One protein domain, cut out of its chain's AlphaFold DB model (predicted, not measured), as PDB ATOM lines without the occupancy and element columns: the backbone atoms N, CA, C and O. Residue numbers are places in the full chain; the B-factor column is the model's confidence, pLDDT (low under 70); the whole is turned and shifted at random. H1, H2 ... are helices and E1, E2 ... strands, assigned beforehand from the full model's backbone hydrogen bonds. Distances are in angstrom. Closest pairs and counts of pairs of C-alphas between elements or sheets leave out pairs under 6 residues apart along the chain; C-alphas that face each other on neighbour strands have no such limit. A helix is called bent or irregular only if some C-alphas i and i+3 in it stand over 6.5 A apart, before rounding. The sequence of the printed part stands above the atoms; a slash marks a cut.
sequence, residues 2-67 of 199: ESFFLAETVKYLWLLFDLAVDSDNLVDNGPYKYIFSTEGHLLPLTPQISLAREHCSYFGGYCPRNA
ATOM      1  N   GLU A   2     200.796 223.940  72.225       76.38
ATOM      2  CA  GLU A   2     200.939 222.607  71.637       76.38
ATOM      3  C   GLU A   2     199.826 221.678  72.140       76.38
ATOM      4  O   GLU A   2     199.480 221.690  73.322       76.38
ATOM      5  N   SER A   3     199.249 220.881  71.241       73.62
ATOM      6  CA  SER A   3     198.124 219.980  71.534       73.62
ATOM      7  C   SER A   3     198.497 218.842  72.489       73.62
ATOM      8  O   SER A   3     197.681 218.446  73.322       73.62
ATOM      9  N   PHE A   4     199.739 218.359  72.409       73.38
ATOM     10  CA  PHE A   4     200.272 217.287  73.256       73.38
ATOM     11  C   PHE A   4     200.231 217.639  74.750       73.38
ATOM     12  O   PHE A   4     199.957 216.773  75.576       73.38
ATOM     13  N   PHE A   5     200.379 218.919  75.109       75.69
ATOM     14  CA  PHE A   5     200.290 219.375  76.499       75.69
ATOM     15  C   PHE A   5     198.917 219.071  77.131       75.69
ATOM     16  O   PHE A   5     198.825 218.561  78.246       75.69
ATOM     17  N   LEU A   6     197.822 219.320  76.407       71.94
ATOM     18  CA  LEU A   6     196.476 219.031  76.918       71.94
ATOM     19  C   LEU A   6     196.170 217.526  76.923       71.94
ATOM     20  O   LEU A   6     195.527 217.036  77.848       71.94
ATOM     21  N   ALA A   7     196.631 216.797  75.905       74.38
ATOM     22  CA  ALA A   7     196.354 215.369  75.760       74.38
ATOM     23  C   ALA A   7     197.186 214.479  76.701       74.38
ATOM     24  O   ALA A   7     196.748 213.374  77.031       74.38
ATOM     25  N   GLU A   8     198.375 214.925  77.115       81.62
ATOM     26  CA  GLU A   8     199.345 214.104  77.840       81.62
ATOM     27  C   GLU A   8     199.727 214.669  79.213       81.62
ATOM     28  O   GLU A   8     199.415 214.041  80.226       81.62
ATOM     29  N   THR A   9     200.355 215.847  79.293       86.25
ATOM     30  CA  THR A   9     200.869 216.349  80.583       86.25
ATOM     31  C   THR A   9     199.746 216.724  81.546       86.25
ATOM     32  O   THR A   9     199.807 216.347  82.716       86.25
ATOM     33  N   VAL A  10     198.678 217.378  81.073       87.06
ATOM     34  CA  VAL A  10     197.492 217.666  81.905       87.06
ATOM     35  C   VAL A  10     196.793 216.375  82.350       87.06
ATOM     36  O   VAL A  10     196.388 216.272  83.505       87.06
ATOM     37  N   LYS A  11     196.719 215.361  81.478       87.06
ATOM     38  CA  LYS A  11     196.162 214.032  81.789       87.06
ATOM     39  C   LYS A  11     196.943 213.333  82.907       87.06
ATOM     40  O   LYS A  11     196.328 212.863  83.863       87.06
ATOM     41  N   TYR A  12     198.274 213.276  82.822       87.56
ATOM     42  CA  TYR A  12     199.089 212.644  83.866       87.56
ATOM     43  C   TYR A  12     199.074 213.421  85.182       87.56
ATOM     44  O   TYR A  12     199.024 212.798  86.238       87.56
ATOM     45  N   LEU A  13     199.081 214.758  85.141       88.00
ATOM     46  CA  LEU A  13     198.943 215.574  86.351       88.00
ATOM     47  C   LEU A  13     197.584 215.345  87.020       88.00
ATOM     48  O   LEU A  13     197.536 215.169  88.234       88.00
ATOM     49  N   TRP A  14     196.497 215.288  86.245       87.25
ATOM     50  CA  TRP A  14     195.168 214.986  86.777       87.25
ATOM     51  C   TRP A  14     195.132 213.611  87.460       87.25
ATOM     52  O   TRP A  14     194.771 213.540  88.629       87.25
ATOM     53  N   LEU A  15     195.616 212.557  86.794       84.25
ATOM     54  CA  LEU A  15     195.742 211.209  87.372       84.25
ATOM     55  C   LEU A  15     196.603 211.172  88.646       84.25
ATOM     56  O   LEU A  15     196.263 210.473  89.596       84.25
ATOM     57  N   LEU A  16     197.709 211.922  88.680       85.38
ATOM     58  CA  LEU A  16     198.613 211.981  89.832       85.38
ATOM     59  C   LEU A  16     197.964 212.646  91.056       85.38
ATOM     60  O   LEU A  16     198.251 212.245  92.183       85.38
ATOM     61  N   PHE A  17     197.107 213.648  90.847       83.88
ATOM     62  CA  PHE A  17     196.389 214.317  91.933       83.88
ATOM     63  C   PHE A  17     195.092 213.601  92.327       83.88
ATOM     64  O   PHE A  17     194.776 213.588  93.511       83.88
ATOM     65  N   ASP A  18     194.399 212.944  91.393       81.75
ATOM     66  CA  ASP A  18     193.266 212.049  91.683       81.75
ATOM     67  C   ASP A  18     193.722 210.906  92.617       81.75
ATOM     68  O   ASP A  18     193.173 210.700  93.698       81.75
ATOM     69  N   LEU A  19     194.866 210.286  92.305       71.12
ATOM     70  CA  LEU A  19     195.559 209.331  93.182       71.12
ATOM     71  C   LEU A  19     195.918 209.865  94.582       71.12
ATOM     72  O   LEU A  19     196.073 209.074  95.510       71.12
ATOM     73  N   ALA A  20     196.110 211.176  94.739       68.06
ATOM     74  CA  ALA A  20     196.555 211.790  95.992       68.06
ATOM     75  C   ALA A  20     195.403 212.270  96.893       68.06
ATOM     76  O   ALA A  20     195.657 212.711  98.014       68.06
ATOM     77  N   VAL A  21     194.158 212.223  96.405       73.56
ATOM     78  CA  VAL A  21     192.964 212.784  97.067       73.56
ATOM     79  C   VAL A  21     192.034 211.684  97.618       73.56
ATOM     80  O   VAL A  21     190.957 211.983  98.128       73.56
ATOM     81  N   ASP A  22     192.457 210.412  97.568       67.56
ATOM     82  CA  ASP A  22     191.632 209.230  97.882       67.56
ATOM     83  C   ASP A  22     190.307 209.187  97.077       67.56
ATOM     84  O   ASP A  22     189.329 208.566  97.500       67.56
ATOM     85  N   SER A  23     190.253 209.837  95.905       67.81
ATOM     86  CA  SER A  23     189.138 209.694  94.965       67.81
ATOM     87  C   SER A  23     189.183 208.337  94.253       67.81
ATOM     88  O   SER A  23     190.197 207.633  94.256       67.81
ATOM     89  N   ASP A  24     188.055 207.943  93.655       69.44
ATOM     90  CA  ASP A  24     187.883 206.659  92.966       69.44
ATOM     91  C   ASP A  24     188.723 206.580  91.670       69.44
ATOM     92  O   ASP A  24     188.189 206.638  90.561       69.44
ATOM     93  N   ASN A  25     190.046 206.421  91.808       75.75
ATOM     94  CA  ASN A  25     190.985 206.346  90.689       75.75
ATOM     95  C   ASN A  25     190.569 205.249  89.698       75.75
ATOM     96  O   ASN A  25     190.663 204.051  89.986       75.75
ATOM     97  N   LEU A  26     190.207 205.665  88.483       79.12
ATOM     98  CA  LEU A  26     189.787 204.780  87.398       79.12
ATOM     99  C   LEU A  26     190.850 203.728  87.020       79.12
ATOM    100  O   LEU A  26     190.495 202.668  86.511       79.12
ATOM    101  N   VAL A  27     192.139 203.997  87.252       82.25
ATOM    102  CA  VAL A  27     193.238 203.096  86.862       82.25
ATOM    103  C   VAL A  27     193.414 201.923  87.830       82.25
ATOM    104  O   VAL A  27     193.640 200.802  87.369       82.25
ATOM    105  N   ASP A  28     193.283 202.164  89.138       80.75
ATOM    106  CA  ASP A  28     193.475 201.140  90.180       80.75
ATOM    107  C   ASP A  28     192.157 200.511  90.653       80.75
ATOM    108  O   ASP A  28     192.104 199.303  90.888       80.75
ATOM    109  N   ASN A  29     191.094 201.316  90.769       79.06
ATOM    110  CA  ASN A  29     189.780 200.903  91.274       79.06
ATOM    111  C   ASN A  29     188.757 200.644  90.152       79.06
ATOM    112  O   ASN A  29     187.626 200.234  90.420       79.06
ATOM    113  N   GLY A  30     189.132 200.883  88.891       79.94
ATOM    114  CA  GLY A  30     188.269 200.642  87.739       79.94
ATOM    115  C   GLY A  30     187.919 199.160  87.524       79.94
ATOM    116  O   GLY A  30     188.587 198.259  88.033       79.94
ATOM    117  N   PRO A  31     186.886 198.870  86.709       81.50
ATOM    118  CA  PRO A  31     186.405 197.504  86.468       81.50
ATOM    119  C   PRO A  31     187.402 196.610  85.708       81.50
ATOM    120  O   PRO A  31     187.215 195.396  85.638       81.50
ATOM    121  N   TYR A  32     188.453 197.197  85.132       81.44
ATOM    122  CA  TYR A  32     189.509 196.507  84.403       81.44
ATOM    123  C   TYR A  32     190.870 197.023  84.855       81.44
ATOM    124  O   TYR A  32     191.014 198.184  85.221       81.44
ATOM    125  N   LYS A  33     191.900 196.182  84.760       84.19
ATOM    126  CA  LYS A  33     193.282 196.632  84.934       84.19
ATOM    127  C   LYS A  33     193.733 197.348  83.659       84.19
ATOM    128  O   LYS A  33     193.679 196.743  82.585       84.19
ATOM    129  N   TYR A  34     194.196 198.589  83.765       85.50
ATOM    130  CA  TYR A  34     194.626 199.392  82.614       85.50
ATOM    131  C   TYR A  34     196.151 199.389  82.409       85.50
ATOM    132  O   TYR A  34     196.925 199.074  83.313       85.50
ATOM    133  N   ILE A  35     196.577 199.738  81.195       88.38
ATOM    134  CA  ILE A  35     197.957 200.046  80.809       88.38
ATOM    135  C   ILE A  35     197.962 201.309  79.938       88.38
ATOM    136  O   ILE A  35     197.028 201.539  79.169       88.38
ATOM    137  N   PHE A  36     199.007 202.127  80.057       88.56
ATOM    138  CA  PHE A  36     199.210 203.304  79.214       88.56
ATOM    139  C   PHE A  36     199.997 202.945  77.948       88.56
ATOM    140  O   PHE A  36     200.982 202.207  78.015       88.56
ATOM    141  N   SER A  37     199.596 203.493  76.800       86.31
ATOM    142  CA  SER A  37     200.465 203.561  75.618       86.31
ATOM    143  C   SER A  37     201.567 204.618  75.797       86.31
ATOM    144  O   SER A  37     201.528 205.418  76.729       86.31
ATOM    145  N   THR A  38     202.512 204.688  74.857       85.19
ATOM    146  CA  THR A  38     203.525 205.762  74.783       85.19
ATOM    147  C   THR A  38     202.949 207.152  74.481       85.19
ATOM    148  O   THR A  38     203.671 208.129  74.589       85.19
ATOM    149  N   GLU A  39     201.669 207.246  74.110       82.62
ATOM    150  CA  GLU A  39     200.903 208.502  73.963       82.62
ATOM    151  C   GLU A  39     199.981 208.741  75.187       82.62
ATOM    152  O   GLU A  39     199.148 209.654  75.236       82.62
ATOM    153  N   GLY A  40     200.071 207.865  76.192       80.00
ATOM    154  CA  GLY A  40     199.232 207.865  77.384       80.00
ATOM    155  C   GLY A  40     197.767 207.501  77.131       80.00
ATOM    156  O   GLY A  40     196.903 207.953  77.884       80.00
ATOM    157  N   HIS A  41     197.444 206.736  76.085       85.44
ATOM    158  CA  HIS A  41     196.095 206.172  75.935       85.44
ATOM    159  C   HIS A  41     195.887 205.072  76.974       85.44
ATOM    160  O   HIS A  41     196.732 204.186  77.106       85.44
ATOM    161  N   LEU A  42     194.764 205.117  77.693       87.12
ATOM    162  CA  LEU A  42     194.370 204.094  78.662       87.12
ATOM    163  C   LEU A  42     193.730 202.905  77.942       87.12
ATOM    164  O   LEU A  42     192.637 203.021  77.388       87.12
ATOM    165  N   LEU A  43     194.401 201.755  77.970       86.38
ATOM    166  CA  LEU A  43     193.947 200.517  77.338       86.38
ATOM    167  C   LEU A  43     193.712 199.438  78.407       86.38
ATOM    168  O   LEU A  43     194.566 199.256  79.275       86.38
ATOM    169  N   PRO A  44     192.592 198.695  78.390       84.56
ATOM    170  CA  PRO A  44     192.390 197.587  79.316       84.56
ATOM    171  C   PRO A  44     193.270 196.387  78.932       84.56
ATOM    172  O   PRO A  44     193.313 195.969  77.776       84.56
ATOM    173  N   LEU A  45     193.933 195.784  79.920       81.38
ATOM    174  CA  LEU A  45     194.803 194.610  79.746       81.38
ATOM    175  C   LEU A  45     194.038 193.327  79.380       81.38
ATOM    176  O   LEU A  45     194.627 192.370  78.875       81.38
ATOM    177  N   THR A  46     192.734 193.277  79.656       71.25
ATOM    178  CA  THR A  46     191.875 192.123  79.372       71.25
ATOM    179  C   THR A  46     191.090 192.316  78.073       71.25
ATOM    180  O   THR A  46     190.252 193.219  78.017       71.25
ATOM    181  N   PRO A  47     191.219 191.420  77.072       61.25
ATOM    182  CA  PRO A  47     190.483 191.495  75.805       61.25
ATOM    183  C   PRO A  47     189.008 191.064  75.943       61.25
ATOM    184  O   PRO A  47     188.427 190.539  75.000       61.25
ATOM    185  N   GLN A  48     188.399 191.245  77.118       61.09
ATOM    186  CA  GLN A  48     187.024 190.829  77.429       61.09
ATOM    187  C   GLN A  48     185.982 191.931  77.179       61.09
ATOM    188  O   GLN A  48     184.801 191.621  77.082       61.09
ATOM    189  N   ILE A  49     186.408 193.191  77.019       58.12
ATOM    190  CA  ILE A  49     185.546 194.280  76.516       58.12
ATOM    191  C   ILE A  49     185.206 194.130  75.022       58.12
ATOM    192  O   ILE A  49     184.310 194.792  74.508       58.12
ATOM    193  N   SER A  50     185.925 193.245  74.332       53.72
ATOM    194  CA  SER A  50     185.676 192.809  72.965       53.72
ATOM    195  C   SER A  50     184.314 192.096  72.915       53.72
ATOM    196  O   SER A  50     184.198 190.964  73.387       53.72
ATOM    197  N   LEU A  51     183.284 192.756  72.372       54.66
ATOM    198  CA  LEU A  51     181.892 192.281  72.315       54.66
ATOM    199  C   LEU A  51     181.787 190.796  71.913       54.66
ATOM    200  O   LEU A  51     182.126 190.407  70.797       54.66
ATOM    201  N   ALA A  52     181.292 189.945  72.816       54.41
ATOM    202  CA  ALA A  52     181.439 188.486  72.728       54.41
ATOM    203  C   ALA A  52     180.853 187.807  71.465       54.41
ATOM    204  O   ALA A  52     181.101 186.620  71.254       54.41
ATOM    205  N   ARG A  53     180.088 188.530  70.632       54.78
ATOM    206  CA  ARG A  53     179.556 188.054  69.345       54.78
ATOM    207  C   ARG A  53     180.415 188.416  68.127       54.78
ATOM    208  O   ARG A  53     180.445 187.622  67.192       54.78
ATOM    209  N   GLU A  54     181.157 189.525  68.129       56.97
ATOM    210  CA  GLU A  54     181.948 189.939  66.952       56.97
ATOM    211  C   GLU A  54     183.268 189.153  66.846       56.97
ATOM    212  O   GLU A  54     183.687 188.729  65.767       56.97
ATOM    213  N   HIS A  55     183.950 188.936  67.977       56.47
ATOM    214  CA  HIS A  55     185.375 188.571  67.972       56.47
ATOM    215  C   HIS A  55     185.679 187.094  67.700       56.47
ATOM    216  O   HIS A  55     186.844 186.747  67.523       56.47
ATOM    217  N   CYS A  56     184.665 186.236  67.585       60.22
ATOM    218  CA  CYS A  56     184.852 184.864  67.105       60.22
ATOM    219  C   CYS A  56     184.901 184.745  65.574       60.22
ATOM    220  O   CYS A  56     185.201 183.669  65.062       60.22
ATOM    221  N   SER A  57     184.652 185.838  64.841       58.88
ATOM    222  CA  SER A  57     184.776 185.878  63.376       58.88
ATOM    223  C   SER A  57     186.220 186.061  62.880       58.88
ATOM    224  O   SER A  57     186.546 185.633  61.775       58.88
ATOM    225  N   TYR A  58     187.101 186.671  63.686       59.97
ATOM    226  CA  TYR A  58     188.475 187.002  63.299       59.97
ATOM    227  C   TYR A  58     189.518 186.076  63.940       59.97
ATOM    228  O   TYR A  58     189.447 185.720  65.120       59.97
ATOM    229  N   PHE A  59     190.545 185.719  63.165       55.06
ATOM    230  CA  PHE A  59     191.606 184.807  63.584       55.06
ATOM    231  C   PHE A  59     192.455 185.383  64.731       55.06
ATOM    232  O   PHE A  59     193.349 186.203  64.527       55.06
ATOM    233  N   GLY A  60     192.215 184.888  65.948       61.44
ATOM    234  CA  GLY A  60     192.950 185.272  67.157       61.44
ATOM    235  C   GLY A  60     192.121 185.987  68.224       61.44
ATOM    236  O   GLY A  60     192.673 186.287  69.279       61.44
ATOM    237  N   GLY A  61     190.825 186.227  67.993       62.62
ATOM    238  CA  GLY A  61     189.937 186.768  69.023       62.62
ATOM    239  C   GLY A  61     189.752 185.832  70.226       62.62
ATOM    240  O   GLY A  61     189.843 184.606  70.120       62.62
ATOM    241  N   TYR A  62     189.491 186.418  71.397       61.06
ATOM    242  CA  TYR A  62     189.235 185.670  72.627       61.06
ATOM    243  C   TYR A  62     187.775 185.201  72.680       61.06
ATOM    244  O   TYR A  62     186.891 185.928  73.125       61.06
ATOM    245  N   CYS A  63     187.520 183.968  72.241       63.84
ATOM    246  CA  CYS A  63     186.219 183.321  72.404       63.84
ATOM    247  C   CYS A  63     186.114 182.643  73.778       63.84
ATOM    248  O   CYS A  63     186.902 181.733  74.067       63.84
ATOM    249  N   PRO A  64     185.116 182.984  74.615       61.78
ATOM    250  CA  PRO A  64     184.754 182.156  75.754       61.78
ATOM    251  C   PRO A  64     184.377 180.757  75.256       61.78
ATOM    252  O   PRO A  64     183.531 180.614  74.374       61.78
ATOM    253  N   ARG A  65     184.953 179.709  75.853       58.69
ATOM    254  CA  ARG A  65     184.735 178.302  75.447       58.69
ATOM    255  C   ARG A  65     183.266 177.842  75.515       58.69
ATOM    256  O   ARG A  65     182.939 176.791  74.980       58.69
ATOM    257  N   ASN A  66     182.412 178.638  76.159       56.81
ATOM    258  CA  ASN A  66     180.988 178.392  76.375       56.81
ATOM    259  C   ASN A  66     180.086 179.128  75.360       56.81
ATOM    260  O   ASN A  66     178.883 178.882  75.341       56.81
ATOM    261  N   ALA A  67     180.639 180.008  74.512       55.56
ATOM    262  CA  ALA A  67     179.887 180.753  73.494       55.56
ATOM    263  C   ALA A  67     179.464 179.889  72.285       55.56
ATOM    264  O   ALA A  67     178.714 180.343  71.430       55.56
TER     265      ALA A  67
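This is residues 2 to 67 of the 199 residues of the protein "BnaA02g22280D protein" of Brassica napus (UniProt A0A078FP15). With little regular structure, the model is a flat, strung-out row: the small strand hairpin E1-E2 in the middle, the helix H1 at one end, and the unnamed tail of residues 45 to 67 reaching the other. The printed part has 66 residues, with one named helix and two named strands in the order H1, E1, E2 along the chain; E1 and E2 form an antiparallel sheet of order E1 - E2, and the class is mixed, helices and strands, with only 22 of the 66 printed residues in named elements. The whole is only just loose, close to extended, with a radius of gyration of the C-alphas of 16.0 A and spans of 42 by 31 by 14 A.

E1 is residues 34 to 36, 6.9 A, and E2 is residues 42 to 44, 6.8 A, ending at C-alpha 44 (192.390, 197.587, 79.316). H1 is residues 3 to 18, 22.2 A, from C-alpha 3 (198.124, 219.980, 71.534); it is only just irregular, with C-alphas 7 and 10 6.7 A apart.

The hairpin E1 and E2 has a tight link and an angle of 141 degrees between directions; N 35 and O 43 are within hydrogen-bond range at 2.8 A. H1 and E2 are apart. In H1, 10 of 12 O i to N i+4 pairs are within range.

The C-alphas of Glu 2 and Asn 66 are the farthest apart, 48.7 A. The printed part has no cut; the link H1 to E1 is long. Residues 20, 22 to 24 and 47 to 67 have pLDDT under 70.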